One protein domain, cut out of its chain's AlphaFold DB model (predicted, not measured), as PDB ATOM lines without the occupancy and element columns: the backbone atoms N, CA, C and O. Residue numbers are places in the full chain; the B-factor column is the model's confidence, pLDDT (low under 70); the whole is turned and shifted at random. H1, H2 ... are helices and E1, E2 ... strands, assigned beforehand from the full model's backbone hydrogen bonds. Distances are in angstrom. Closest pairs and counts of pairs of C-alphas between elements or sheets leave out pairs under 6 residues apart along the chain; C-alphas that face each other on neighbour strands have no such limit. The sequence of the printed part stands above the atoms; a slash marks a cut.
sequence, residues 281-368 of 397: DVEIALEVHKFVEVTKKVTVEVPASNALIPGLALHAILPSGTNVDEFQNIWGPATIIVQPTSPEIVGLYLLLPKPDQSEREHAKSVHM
ATOM      1  N   ASP A 281     224.713 376.042 245.288       56.38
ATOM      2  CA  ASP A 281     223.401 375.462 245.000       56.38
ATOM      3  C   ASP A 281     223.208 375.394 243.476       56.38
ATOM      4  O   ASP A 281     223.497 376.345 242.748       56.38
ATOM      5  N   VAL A 282     222.735 374.250 242.989       58.50
ATOM      6  CA  VAL A 282     222.475 373.997 241.568       58.50
ATOM      7  C   VAL A 282     221.561 375.073 240.990       58.50
ATOM      8  O   VAL A 282     221.719 375.434 239.833       58.50
ATOM      9  N   GLU A 283     220.628 375.611 241.778       57.16
ATOM     10  CA  GLU A 283     219.755 376.701 241.336       57.16
ATOM     11  C   GLU A 283     220.521 378.013 241.137       57.16
ATOM     12  O   GLU A 283     220.367 378.638 240.091       57.16
ATOM     13  N   ILE A 284     221.435 378.365 242.046       55.91
ATOM     14  CA  ILE A 284     222.313 379.539 241.898       55.91
ATOM     15  C   ILE A 284     223.224 379.361 240.677       55.91
ATOM     16  O   ILE A 284     223.382 380.269 239.863       55.91
ATOM     17  N   ALA A 285     223.781 378.163 240.486       58.41
ATOM     18  CA  ALA A 285     224.604 377.862 239.322       58.41
ATOM     19  C   ALA A 285     223.823 377.979 238.000       58.41
ATOM     20  O   ALA A 285     224.407 378.367 236.994       58.41
ATOM     21  N   LEU A 286     222.516 377.696 237.980       61.66
ATOM     22  CA  LEU A 286     221.661 377.872 236.796       61.66
ATOM     23  C   LEU A 286     221.216 379.320 236.571       61.66
ATOM     24  O   LEU A 286     220.983 379.710 235.427       61.66
ATOM     25  N   GLU A 287     221.083 380.110 237.638       60.22
ATOM     26  CA  GLU A 287     220.850 381.555 237.541       60.22
ATOM     27  C   GLU A 287     222.065 382.262 236.923       60.22
ATOM     28  O   GLU A 287     221.911 383.128 236.058       60.22
ATOM     29  N   VAL A 288     223.272 381.838 237.311       61.31
ATOM     30  CA  VAL A 288     224.543 382.367 236.792       61.31
ATOM     31  C   VAL A 288     224.853 381.813 235.396       61.31
ATOM     32  O   VAL A 288     225.155 382.569 234.470       61.31
ATOM     33  N   HIS A 289     224.750 380.497 235.213       67.62
ATOM     34  CA  HIS A 289     225.027 379.812 233.955       67.62
ATOM     35  C   HIS A 289     223.711 379.489 233.249       67.62
ATOM     36  O   HIS A 289     223.140 378.407 233.380       67.62
ATOM     37  N   LYS A 290     223.213 380.477 232.500       75.62
ATOM     38  CA  LYS A 290     221.955 380.376 231.757       75.62
ATOM     39  C   LYS A 290     222.007 379.248 230.725       75.62
ATOM     40  O   LYS A 290     222.991 379.083 230.006       75.62
ATOM     41  N   PHE A 291     220.894 378.529 230.597       84.81
ATOM     42  CA  PHE A 291     220.663 377.629 229.469       84.81
ATOM     43  C   PHE A 291     220.699 378.411 228.161       84.81
ATOM     44  O   PHE A 291     220.000 379.417 228.023       84.81
ATOM     45  N   VAL A 292     221.466 377.920 227.190       90.00
ATOM     46  CA  VAL A 292     221.469 378.489 225.845       90.00
ATOM     47  C   VAL A 292     220.597 377.638 224.938       90.00
ATOM     48  O   VAL A 292     220.834 376.441 224.762       90.00
ATOM     49  N   GLU A 293     219.576 378.275 224.369       92.12
ATOM     50  CA  GLU A 293     218.668 377.668 223.402       92.12
ATOM     51  C   GLU A 293     219.266 377.684 221.997       92.12
ATOM     52  O   GLU A 293     219.745 378.702 221.498       92.12
ATOM     53  N   VAL A 294     219.179 376.541 221.330       91.44
ATOM     54  CA  VAL A 294     219.583 376.342 219.946       91.44
ATOM     55  C   VAL A 294     218.346 375.926 219.171       91.44
ATOM     56  O   VAL A 294     217.754 374.891 219.448       91.44
ATOM     57  N   THR A 295     217.936 376.730 218.196       89.50
ATOM     58  CA  THR A 295     216.773 376.446 217.329       89.50
ATOM     59  C   THR A 295     217.172 376.140 215.890       89.50
ATOM     60  O   THR A 295     216.369 375.660 215.099       89.50
ATOM     61  N   LYS A 296     218.427 376.419 215.532       90.50
ATOM     62  CA  LYS A 296     218.993 376.227 214.197       90.50
ATOM     63  C   LYS A 296     220.470 375.878 214.303       90.50
ATOM     64  O   LYS A 296     221.060 375.980 215.375       90.50
ATOM     65  N   LYS A 297     221.070 375.506 213.175       94.19
ATOM     66  CA  LYS A 297     222.513 375.286 213.077       94.19
ATOM     67  C   LYS A 297     223.278 376.567 213.408       94.19
ATOM     68  O   LYS A 297     223.071 377.589 212.754       94.19
ATOM     69  N   VAL A 298     224.148 376.496 214.410       95.50
ATOM     70  CA  VAL A 298     224.973 377.616 214.883       95.50
ATOM     71  C   VAL A 298     226.390 377.148 215.192       95.50
ATOM     72  O   VAL A 298     226.607 376.019 215.630       95.50
ATOM     73  N   THR A 299     227.357 378.029 214.957       96.50
ATOM     74  CA  THR A 299     228.747 377.831 215.373       96.50
ATOM     75  C   THR A 299     228.903 378.352 216.796       96.50
ATOM     76  O   THR A 299     228.459 379.460 217.090       96.50
ATOM     77  N   VAL A 300     229.504 377.555 217.673       95.44
ATOM     78  CA  VAL A 300     229.728 377.884 219.083       95.44
ATOM     79  C   VAL A 300     231.218 377.815 219.371       95.44
ATOM     80  O   VAL A 300     231.869 376.803 219.107       95.44
ATOM     81  N   GLU A 301     231.741 378.894 219.938       94.69
ATOM     82  CA  GLU A 301     233.084 378.930 220.499       94.69
ATOM     83  C   GLU A 301     233.016 378.536 221.973       94.69
ATOM     84  O   GLU A 301     232.261 379.114 222.755       94.69
ATOM     85  N   VAL A 302     233.797 377.529 222.348       94.25
ATOM     86  CA  VAL A 302     233.993 377.100 223.731       94.25
ATOM     87  C   VAL A 302     235.346 377.654 224.178       94.25
ATOM     88  O   VAL A 302     236.372 377.147 223.719       94.25
ATOM     89  N   PRO A 303     235.388 378.689 225.040       92.44
ATOM     90  CA  PRO A 303     236.638 379.295 225.491       92.44
ATOM     91  C   PRO A 303     237.555 378.311 226.220       92.44
ATOM     92  O   PRO A 303     237.094 377.352 226.839       92.44
ATOM     93  N   ALA A 304     238.863 378.584 226.229       89.44
ATOM     94  CA  ALA A 304     239.850 377.760 226.934       89.44
ATOM     95  C   ALA A 304     239.564 377.601 228.437       89.44
ATOM     96  O   ALA A 304     239.944 376.589 229.022       89.44
ATOM     97  N   SER A 305     238.873 378.564 229.042       86.75
ATOM     98  CA  SER A 305     238.444 378.568 230.440       86.75
ATOM     99  C   SER A 305     237.121 377.852 230.685       86.75
ATOM    100  O   SER A 305     236.677 377.839 231.825       86.75
ATOM    101  N   ASN A 306     236.467 377.274 229.671       89.88
ATOM    102  CA  ASN A 306     235.110 376.741 229.808       89.88
ATOM    103  C   ASN A 306     234.971 375.282 229.340       89.88
ATOM    104  O   ASN A 306     235.780 374.750 228.572       89.88
ATOM    105  N   ALA A 307     233.900 374.650 229.809       90.94
ATOM    106  CA  ALA A 307     233.363 373.389 229.327       90.94
ATOM    107  C   ALA A 307     231.923 373.599 228.842       90.94
ATOM    108  O   ALA A 307     231.138 374.306 229.477       90.94
ATOM    109  N   LEU A 308     231.569 372.974 227.722       93.00
ATOM    110  CA  LEU A 308     230.208 372.931 227.207       93.00
ATOM    111  C   LEU A 308     229.554 371.603 227.592       93.00
ATOM    112  O   LEU A 308     230.038 370.530 227.226       93.00
ATOM    113  N   ILE A 309     228.426 371.684 228.296       91.69
ATOM    114  CA  ILE A 309     227.581 370.541 228.648       91.69
ATOM    115  C   ILE A 309     226.382 370.519 227.689       91.69
ATOM    116  O   ILE A 309     225.501 371.377 227.798       91.69
ATOM    117  N   PRO A 310     226.317 369.563 226.747       91.75
ATOM    118  CA  PRO A 310     225.209 369.463 225.801       91.75
ATOM    119  C   PRO A 310     223.969 368.847 226.466       91.75
ATOM    120  O   PRO A 310     224.089 368.010 227.365       91.75
ATOM    121  N   GLY A 311     222.781 369.242 226.008       90.81
ATOM    122  CA  GLY A 311     221.497 368.621 226.341       90.81
ATOM    123  C   GLY A 311     221.179 367.401 225.467       90.81
ATOM    124  O   GLY A 311     221.865 367.113 224.486       90.81
ATOM    125  N   LEU A 312     220.107 366.680 225.814       88.00
ATOM    126  CA  LEU A 312     219.726 365.406 225.177       88.00
ATOM    127  C   LEU A 312     219.279 365.520 223.710       88.00
ATOM    128  O   LEU A 312     219.298 364.521 222.999       88.00
ATOM    129  N   ALA A 313     218.864 366.705 223.255       89.00
ATOM    130  CA  ALA A 313     218.392 366.926 221.885       89.00
ATOM    131  C   ALA A 313     219.401 367.688 221.010       89.00
ATOM    132  O   ALA A 313     219.041 368.194 219.945       89.00
ATOM    133  N   LEU A 314     220.654 367.814 221.457       90.88
ATOM    134  CA  LEU A 314     221.680 368.568 220.746       90.88
ATOM    135  C   LEU A 314     222.589 367.637 219.939       90.88
ATOM    136  O   LEU A 314     223.243 366.750 220.489       90.88
ATOM    137  N   HIS A 315     222.661 367.868 218.633       90.88
ATOM    138  CA  HIS A 315     223.683 367.305 217.761       90.88
ATOM    139  C   HIS A 315     224.875 368.264 217.685       90.88
ATOM    140  O   HIS A 315     224.683 369.475 217.558       90.88
ATOM    141  N   ALA A 316     226.092 367.724 217.711       91.50
ATOM    142  CA  ALA A 316     227.319 368.498 217.581       91.50
ATOM    143  C   ALA A 316     228.238 367.891 216.514       91.50
ATOM    144  O   ALA A 316     228.494 366.688 216.512       91.50
ATOM    145  N   ILE A 317     228.759 368.741 215.632       92.44
ATOM    146  CA  ILE A 317     229.834 368.424 214.692       92.44
ATOM    147  C   ILE A 317     231.125 368.945 215.315       92.44
ATOM    148  O   ILE A 317     231.273 370.151 215.540       92.44
ATOM    149  N   LEU A 318     232.035 368.021 215.609       91.19
ATOM    150  CA  LEU A 318     233.265 368.289 216.344       91.19
ATOM    151  C   LEU A 318     234.466 368.235 215.391       91.19
ATOM    152  O   LEU A 318     234.615 367.242 214.677       91.19
ATOM    153  N   PRO A 319     235.338 369.258 215.375       89.75
ATOM    154  CA  PRO A 319     236.625 369.164 214.697       89.75
ATOM    155  C   PRO A 319     237.493 368.029 215.252       89.75
ATOM    156  O   PRO A 319     237.411 367.680 216.435       89.75
ATOM    157  N   SER A 320     238.384 367.497 214.415       85.00
ATOM    158  CA  SER A 320     239.388 366.517 214.836       85.00
ATOM    159  C   SER A 320     240.240 367.056 215.988       85.00
ATOM    160  O   SER A 320     240.729 368.182 215.926       85.00
ATOM    161  N   GLY A 321     240.425 366.251 217.037       83.19
ATOM    162  CA  GLY A 321     241.200 366.637 218.223       83.19
ATOM    163  C   GLY A 321     240.428 367.449 219.269       83.19
ATOM    164  O   GLY A 321     241.020 367.843 220.272       83.19
ATOM    165  N   THR A 322     239.121 367.679 219.080       89.75
ATOM    166  CA  THR A 322     238.271 368.276 220.121       89.75
ATOM    167  C   THR A 322     238.326 367.430 221.392       89.75
ATOM    168  O   THR A 322     238.094 366.220 221.349       89.75
ATOM    169  N   ASN A 323     238.611 368.067 222.527       89.88
ATOM    170  CA  ASN A 323     238.670 367.386 223.811       89.88
ATOM    171  C   ASN A 323     237.253 367.141 224.344       89.88
ATOM    172  O   ASN A 323     236.560 368.076 224.750       89.88
ATOM    173  N   VAL A 324     236.830 365.881 224.331       88.81
ATOM    174  CA  VAL A 324     235.539 365.428 224.850       88.81
ATOM    175  C   VAL A 324     235.798 364.465 225.998       88.81
ATOM    176  O   VAL A 324     236.563 363.514 225.834       88.81
ATOM    177  N   ASP A 325     235.184 364.706 227.156       84.44
ATOM    178  CA  ASP A 325     235.319 363.788 228.289       84.44
ATOM    179  C   ASP A 325     234.423 362.549 228.166       84.44
ATOM    180  O   ASP A 325     233.603 362.401 227.259       84.44
ATOM    181  N   GLU A 326     234.578 361.643 229.126       79.19
ATOM    182  CA  GLU A 326     233.823 360.396 229.215       79.19
ATOM    183  C   GLU A 326     232.300 360.597 229.318       79.19
ATOM    184  O   GLU A 326     231.537 359.714 228.928       79.19
ATOM    185  N   PHE A 327     231.858 361.773 229.773       81.00
ATOM    186  CA  PHE A 327     230.453 362.157 229.893       81.00
ATOM    187  C   PHE A 327     229.940 362.957 228.694       81.00
ATOM    188  O   PHE A 327     228.809 363.450 228.737       81.00
ATOM    189  N   GLN A 328     230.742 363.064 227.631       87.31
ATOM    190  CA  GLN A 328     230.433 363.790 226.401       87.31
ATOM    191  C   GLN A 328     230.292 365.308 226.609       87.31
ATOM    192  O   GLN A 328     229.558 365.972 225.874       87.31
ATOM    193  N   ASN A 329     230.981 365.876 227.604       89.69
ATOM    194  CA  ASN A 329     231.160 367.323 227.709       89.69
ATOM    195  C   ASN A 329     232.365 367.755 226.867       89.69
ATOM    196  O   ASN A 329     233.358 367.035 226.766       89.69
ATOM    197  N   ILE A 330     232.283 368.944 226.274       92.12
ATOM    198  CA  ILE A 330     233.297 369.470 225.356       92.12
ATOM    199  C   ILE A 330     234.148 370.495 226.099       92.12
ATOM    200  O   ILE A 330     233.642 371.528 226.534       92.12
ATOM    201  N   TRP A 331     235.442 370.233 226.232       92.00
ATOM    202  CA  TRP A 331     236.384 371.127 226.898       92.00
ATOM    203  C   TRP A 331     237.003 372.083 225.883       92.00
ATOM    204  O   TRP A 331     237.540 371.650 224.864       92.00
ATOM    205  N   GLY A 332     236.959 373.387 226.170       90.94
ATOM    206  CA  GLY A 332     237.615 374.371 225.313       90.94
ATOM    207  C   GLY A 332     239.150 374.315 225.403       90.94
ATOM    208  O   GLY A 332     239.696 373.643 226.282       90.94
ATOM    209  N   PRO A 333     239.880 375.054 224.557       93.62
ATOM    210  CA  PRO A 333     239.359 375.855 223.457       93.62
ATOM    211  C   PRO A 333     238.862 374.966 222.308       93.62
ATOM    212  O   PRO A 333     239.567 374.052 221.887       93.62
ATOM    213  N   ALA A 334     237.654 375.221 221.804       94.69
ATOM    214  CA  ALA A 334     237.093 374.492 220.664       94.69
ATOM    215  C   ALA A 334     236.080 375.349 219.897       94.69
ATOM    216  O   ALA A 334     235.319 376.102 220.500       94.69
ATOM    217  N   THR A 335     236.019 375.181 218.577       95.75
ATOM    218  CA  THR A 335     234.968 375.767 217.732       95.75
ATOM    219  C   THR A 335     234.138 374.633 217.161       95.75
ATOM    220  O   THR A 335     234.617 373.862 216.334       95.75
ATOM    221  N   ILE A 336     232.899 374.505 217.619       95.44
ATOM    222  CA  ILE A 336     232.010 373.401 217.252       95.44
ATOM    223  C   ILE A 336     230.782 373.929 216.524       95.44
ATOM    224  O   ILE A 336     230.414 375.095 216.660       95.44
ATOM    225  N   ILE A 337     230.111 373.066 215.771       95.75
ATOM    226  CA  ILE A 337     228.818 373.399 215.174       95.75
ATOM    227  C   ILE A 337     227.749 372.585 215.878       95.75
ATOM    228  O   ILE A 337     227.848 371.361 215.927       95.75
ATOM    229  N   VAL A 338     226.713 373.244 216.386       94.81
ATOM    230  CA  VAL A 338     225.605 372.586 217.082       94.81
ATOM    231  C   VAL A 338     224.276 372.872 216.400       94.81
ATOM    232  O   VAL A 338     224.080 373.927 215.795       94.81
ATOM    233  N   GLN A 339     223.359 371.915 216.476       93.44
ATOM    234  CA  GLN A 339     221.986 372.058 215.996       93.44
ATOM    235  C   GLN A 339     221.050 371.104 216.749       93.44
ATOM    236  O   GLN A 339     221.520 370.094 217.282       93.44
ATOM    237  N   PRO A 340     219.737 371.374 216.790       90.44
ATOM    238  CA  PRO A 340     218.772 370.425 217.332       90.44
ATOM    239  C   PRO A 340     218.747 369.142 216.499       90.44
ATOM    240  O   PRO A 340     219.003 369.170 215.293       90.44
ATOM    241  N   THR A 341     218.404 368.013 217.115       87.69
ATOM    242  CA  THR A 341     218.253 366.741 216.387       87.69
ATOM    243  C   THR A 341     217.019 366.698 215.483       87.69
ATOM    244  O   THR A 341     216.984 365.878 214.569       87.69
ATOM    245  N   SER A 342     216.034 367.574 215.709       84.31
ATOM    246  CA  SER A 342     214.830 367.727 214.878       84.31
ATOM    247  C   SER A 342     214.441 369.205 214.757       84.31
ATOM    248  O   SER A 342     214.643 369.947 215.719       84.31
ATOM    249  N   PRO A 343     213.876 369.663 213.625       79.75
ATOM    250  CA  PRO A 343     213.436 371.051 213.464       79.75
ATOM    251  C   PRO A 343     212.292 371.465 214.405       79.75
ATOM    252  O   PRO A 343     212.141 372.653 214.671       79.75
ATOM    253  N   GLU A 344     211.494 370.520 214.912       77.75
ATOM    254  CA  GLU A 344     210.361 370.806 215.805       77.75
ATOM    255  C   GLU A 344     210.760 370.995 217.278       77.75
ATOM    256  O   GLU A 344     209.923 371.364 218.102       77.75
ATOM    257  N   ILE A 345     212.024 370.742 217.632       83.25
ATOM    258  CA  ILE A 345     212.505 370.799 219.018       83.25
ATOM    259  C   ILE A 345     213.648 371.801 219.184       83.25
ATOM    260  O   ILE A 345     214.342 372.174 218.240       83.25
ATOM    261  N   VAL A 346     213.856 372.232 220.424       86.94
ATOM    262  CA  VAL A 346     214.955 373.124 220.809       86.94
ATOM    263  C   VAL A 346     216.098 372.265 221.327       86.94
ATOM    264  O   VAL A 346     215.859 371.357 222.108       86.94
ATOM    265  N   GLY A 347     217.336 372.525 220.924       90.12
ATOM    266  CA  GLY A 347     218.517 371.973 221.587       90.12
ATOM    267  C   GLY A 347     218.952 372.885 222.733       90.12
ATOM    268  O   GLY A 347     218.865 374.102 222.604       90.12
ATOM    269  N   LEU A 348     219.434 372.325 223.841       93.00
ATOM    270  CA  LEU A 348     220.005 373.106 224.944       93.00
ATOM    271  C   LEU A 348     221.485 372.788 225.151       93.00
ATOM    272  O   LEU A 348     221.910 371.649 224.961       93.00
ATOM    273  N   TYR A 349     222.254 373.771 225.610       93.06
ATOM    274  CA  TYR A 349     223.557 373.543 226.236       93.06
ATOM    275  C   TYR A 349     223.810 374.515 227.391       93.06
ATOM    276  O   TYR A 349     223.135 375.538 227.527       93.06
ATOM    277  N   LEU A 350     224.798 374.182 228.220       91.56
ATOM    278  CA  LEU A 350     225.355 375.048 229.258       91.56
ATOM    279  C   LEU A 350     226.837 375.291 228.978       91.56
ATOM    280  O   LEU A 350     227.551 374.362 228.606       91.56
ATOM    281  N   LEU A 351     227.297 376.523 229.189       89.50
ATOM    282  CA  LEU A 351     228.718 376.863 229.233       89.50
ATOM    283  C   LEU A 351     229.104 377.127 230.682       89.50
ATOM    284  O   LEU A 351     228.630 378.085 231.290       89.50
ATOM    285  N   LEU A 352     229.977 376.282 231.213       86.38
ATOM    286  CA  LEU A 352     230.476 376.384 232.578       86.38
ATOM    287  C   LEU A 352     231.958 376.751 232.571       86.38
ATOM    288  O   LEU A 352     232.670 376.318 231.664       86.38
ATOM    289  N   PRO A 353     232.446 377.522 233.553       82.75
ATOM    290  CA  PRO A 353     233.875 377.667 233.772       82.75
ATOM    291  C   PRO A 353     234.482 376.300 234.105       82.75
ATOM    292  O   PRO A 353     233.851 375.444 234.731       82.75
ATOM    293  N   LYS A 354     235.713 376.078 233.657       77.31
ATOM    294  CA  LYS A 354     236.491 374.920 234.072       77.31
ATOM    295  C   LYS A 354     236.831 375.087 235.554       77.31
ATOM    296  O   LYS A 354     237.196 376.190 235.949       77.31
ATOM    297  N   PRO A 355     236.751 374.012 236.342       66.50
ATOM    298  CA  PRO A 355     237.295 374.012 237.692       66.50
ATOM    299  C   PRO A 355     238.815 374.169 237.639       66.50
ATOM    300  O   PRO A 355     239.459 373.679 236.698       66.50
ATOM    301  N   ASP A 356     239.382 374.823 238.650       62.25
ATOM    302  CA  ASP A 356     240.829 374.985 238.744       62.25
ATOM    303  C   ASP A 356     241.512 373.615 238.910       62.25
ATOM    304  O   ASP A 356     240.960 372.660 239.469       62.25
ATOM    305  N   GLN A 357     242.735 373.471 238.388       55.81
ATOM    306  CA  GLN A 357     243.464 372.191 238.433       55.81
ATOM    307  C   GLN A 357     243.671 371.674 239.869       55.81
ATOM    308  O   GLN A 357     243.606 370.464 240.089       55.81
ATOM    309  N   SER A 358     243.838 372.572 240.844       54.03
ATOM    310  CA  SER A 358     243.938 372.248 242.274       54.03
ATOM    311  C   SER A 358     242.645 371.656 242.850       54.03
ATOM    312  O   SER A 358     242.696 370.735 243.669       54.03
ATOM    313  N   GLU A 359     241.484 372.131 242.394       53.22
ATOM    314  CA  GLU A 359     240.159 371.654 242.810       53.22
ATOM    315  C   GLU A 359     239.865 370.264 242.233       53.22
ATOM    316  O   GLU A 359     239.326 369.395 242.920       53.22
ATOM    317  N   ARG A 360     240.308 370.012 240.993       50.06
ATOM    318  CA  ARG A 360     240.244 368.693 240.338       50.06
ATOM    319  C   ARG A 360     241.016 367.609 241.090       50.06
ATOM    320  O   ARG A 360     240.547 366.474 241.182       50.06
ATOM    321  N   GLU A 361     242.201 367.934 241.598       47.94
ATOM    322  CA  GLU A 361     243.022 366.997 242.375       47.94
ATOM    323  C   GLU A 361     242.455 366.778 243.782       47.94
ATOM    324  O   GLU A 361     242.400 365.637 244.253       47.94
ATOM    325  N   HIS A 362     241.933 367.834 244.419       46.00
ATOM    326  CA  HIS A 362     241.231 367.721 245.698       46.00
ATOM    327  C   HIS A 362     239.987 366.831 245.596       46.00
ATOM    328  O   HIS A 362     239.846 365.909 246.403       46.00
ATOM    329  N   ALA A 363     239.128 367.027 244.591       46.47
ATOM    330  CA  ALA A 363     237.895 366.253 244.425       46.47
ATOM    331  C   ALA A 363     238.156 364.753 244.188       46.47
ATOM    332  O   ALA A 363     237.513 363.903 244.811       46.47
ATOM    333  N   LYS A 364     239.175 364.407 243.383       44.62
ATOM    334  CA  LYS A 364     239.628 363.012 243.225       44.62
ATOM    335  C   LYS A 364     240.134 362.402 244.539       44.62
ATOM    336  O   LYS A 364     239.939 361.210 244.762       44.62
ATOM    337  N   SER A 365     240.743 363.201 245.421       42.38
ATOM    338  CA  SER A 365     241.219 362.736 246.733       42.38
ATOM    339  C   SER A 365     240.091 362.549 247.764       42.38
ATOM    340  O   SER A 365     240.134 361.600 248.550       42.38
ATOM    341  N   VAL A 366     239.051 363.394 247.730       44.25
ATOM    342  CA  VAL A 366     237.902 363.336 248.657       44.25
ATOM    343  C   VAL A 366     237.054 362.085 248.402       44.25
ATOM    344  O   VAL A 366     236.626 361.425 249.351       44.25
ATOM    345  N   HIS A 367     236.903 361.670 247.140       40.81
ATOM    346  CA  HIS A 367     236.200 360.432 246.788       40.81
ATOM    347  C   HIS A 367     236.882 359.142 247.286       40.81
ATOM    348  O   HIS A 367     236.216 358.112 247.372       40.81
ATOM    349  N   MET A 368     238.163 359.179 247.679       35.09
ATOM    350  CA  MET A 368     238.858 358.022 248.264       35.09
ATOM    351  C   MET A 368     238.716 357.897 249.791       35.09
ATOM    352  O   MET A 368     239.183 356.902 250.347       35.09
TER     353      MET A 368
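Overview. This is residues 281 to 368 of the 397 residues of an uncharacterized protein of Panagrellus redivivus (UniProt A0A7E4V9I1). Two small three-stranded sheets, E1 E6 E3 and E2 E5 E4, lie face to face as a sandwich, the second strongly twisted and their best planes 34 degrees apart. From this body residues 357 to 368, with H2, stick out as an arm, while H1 lies off the start of E1. The printed part has 88 residues in the order H1 E1 E2 E3 E4 E5 E6 H2, mixed in class, with both sheets antiparallel. It is only just compact, close to loose, with a radius of gyration of the C-alphas of 14.2 A and spans of 44 by 33 by 21 A.

Arrangement. Look first at inner strand E6, residues 347 to 353. Its residues 347 to 349 pair with E1, residues 292 to 294, where N 294 and O 347 are 2.8 A apart; its residues 349 to 353 pair with E3, residues 306 to 310, where N 307 and O 352 are 2.8 A apart. In the other sheet, inner strand E5, residues 334 to 340, has N 336 2.9 A from O 300 of E2, residues 298 to 302. E5 forms a hairpin with E4, residues 314 to 317, where N 315 and O 339 are 2.8 A apart. Between the sheets, the closest C-alphas of E5 and E6 are those of Pro 340 and Gly 347, 4.5 A apart. H1, residues 282 to 288, is only just not on the first sheet, with 4 pairs of C-alphas within 10 A; H2, residues 357 to 366, is on neither sheet. In both helices every O i to N i+4 pair is within hydrogen-bond range.

Along the chain. Find C-alpha 282 at (222.475, 373.997, 241.568), where H1 begins and runs 9.9 A. E1 spans 6.6 A, E2 12.6 A, E3 12.9 A, E4 10.2 A and E5 19.1 A. E6 runs 20.4 A from C-alpha 347 at (218.517, 371.973, 221.587), and H2 ends after 14.6 A at C-alpha 366, (237.902, 363.336, 248.657).

Size, cuts and confidence. The C-alphas farthest apart, of Glu 344 and Met 368, are 45.0 A apart. The printed part has no cut, and its long link is E4 to E5, residues 318 to 333. Residues 281 to 289 and 355 to 368 have pLDDT under 70.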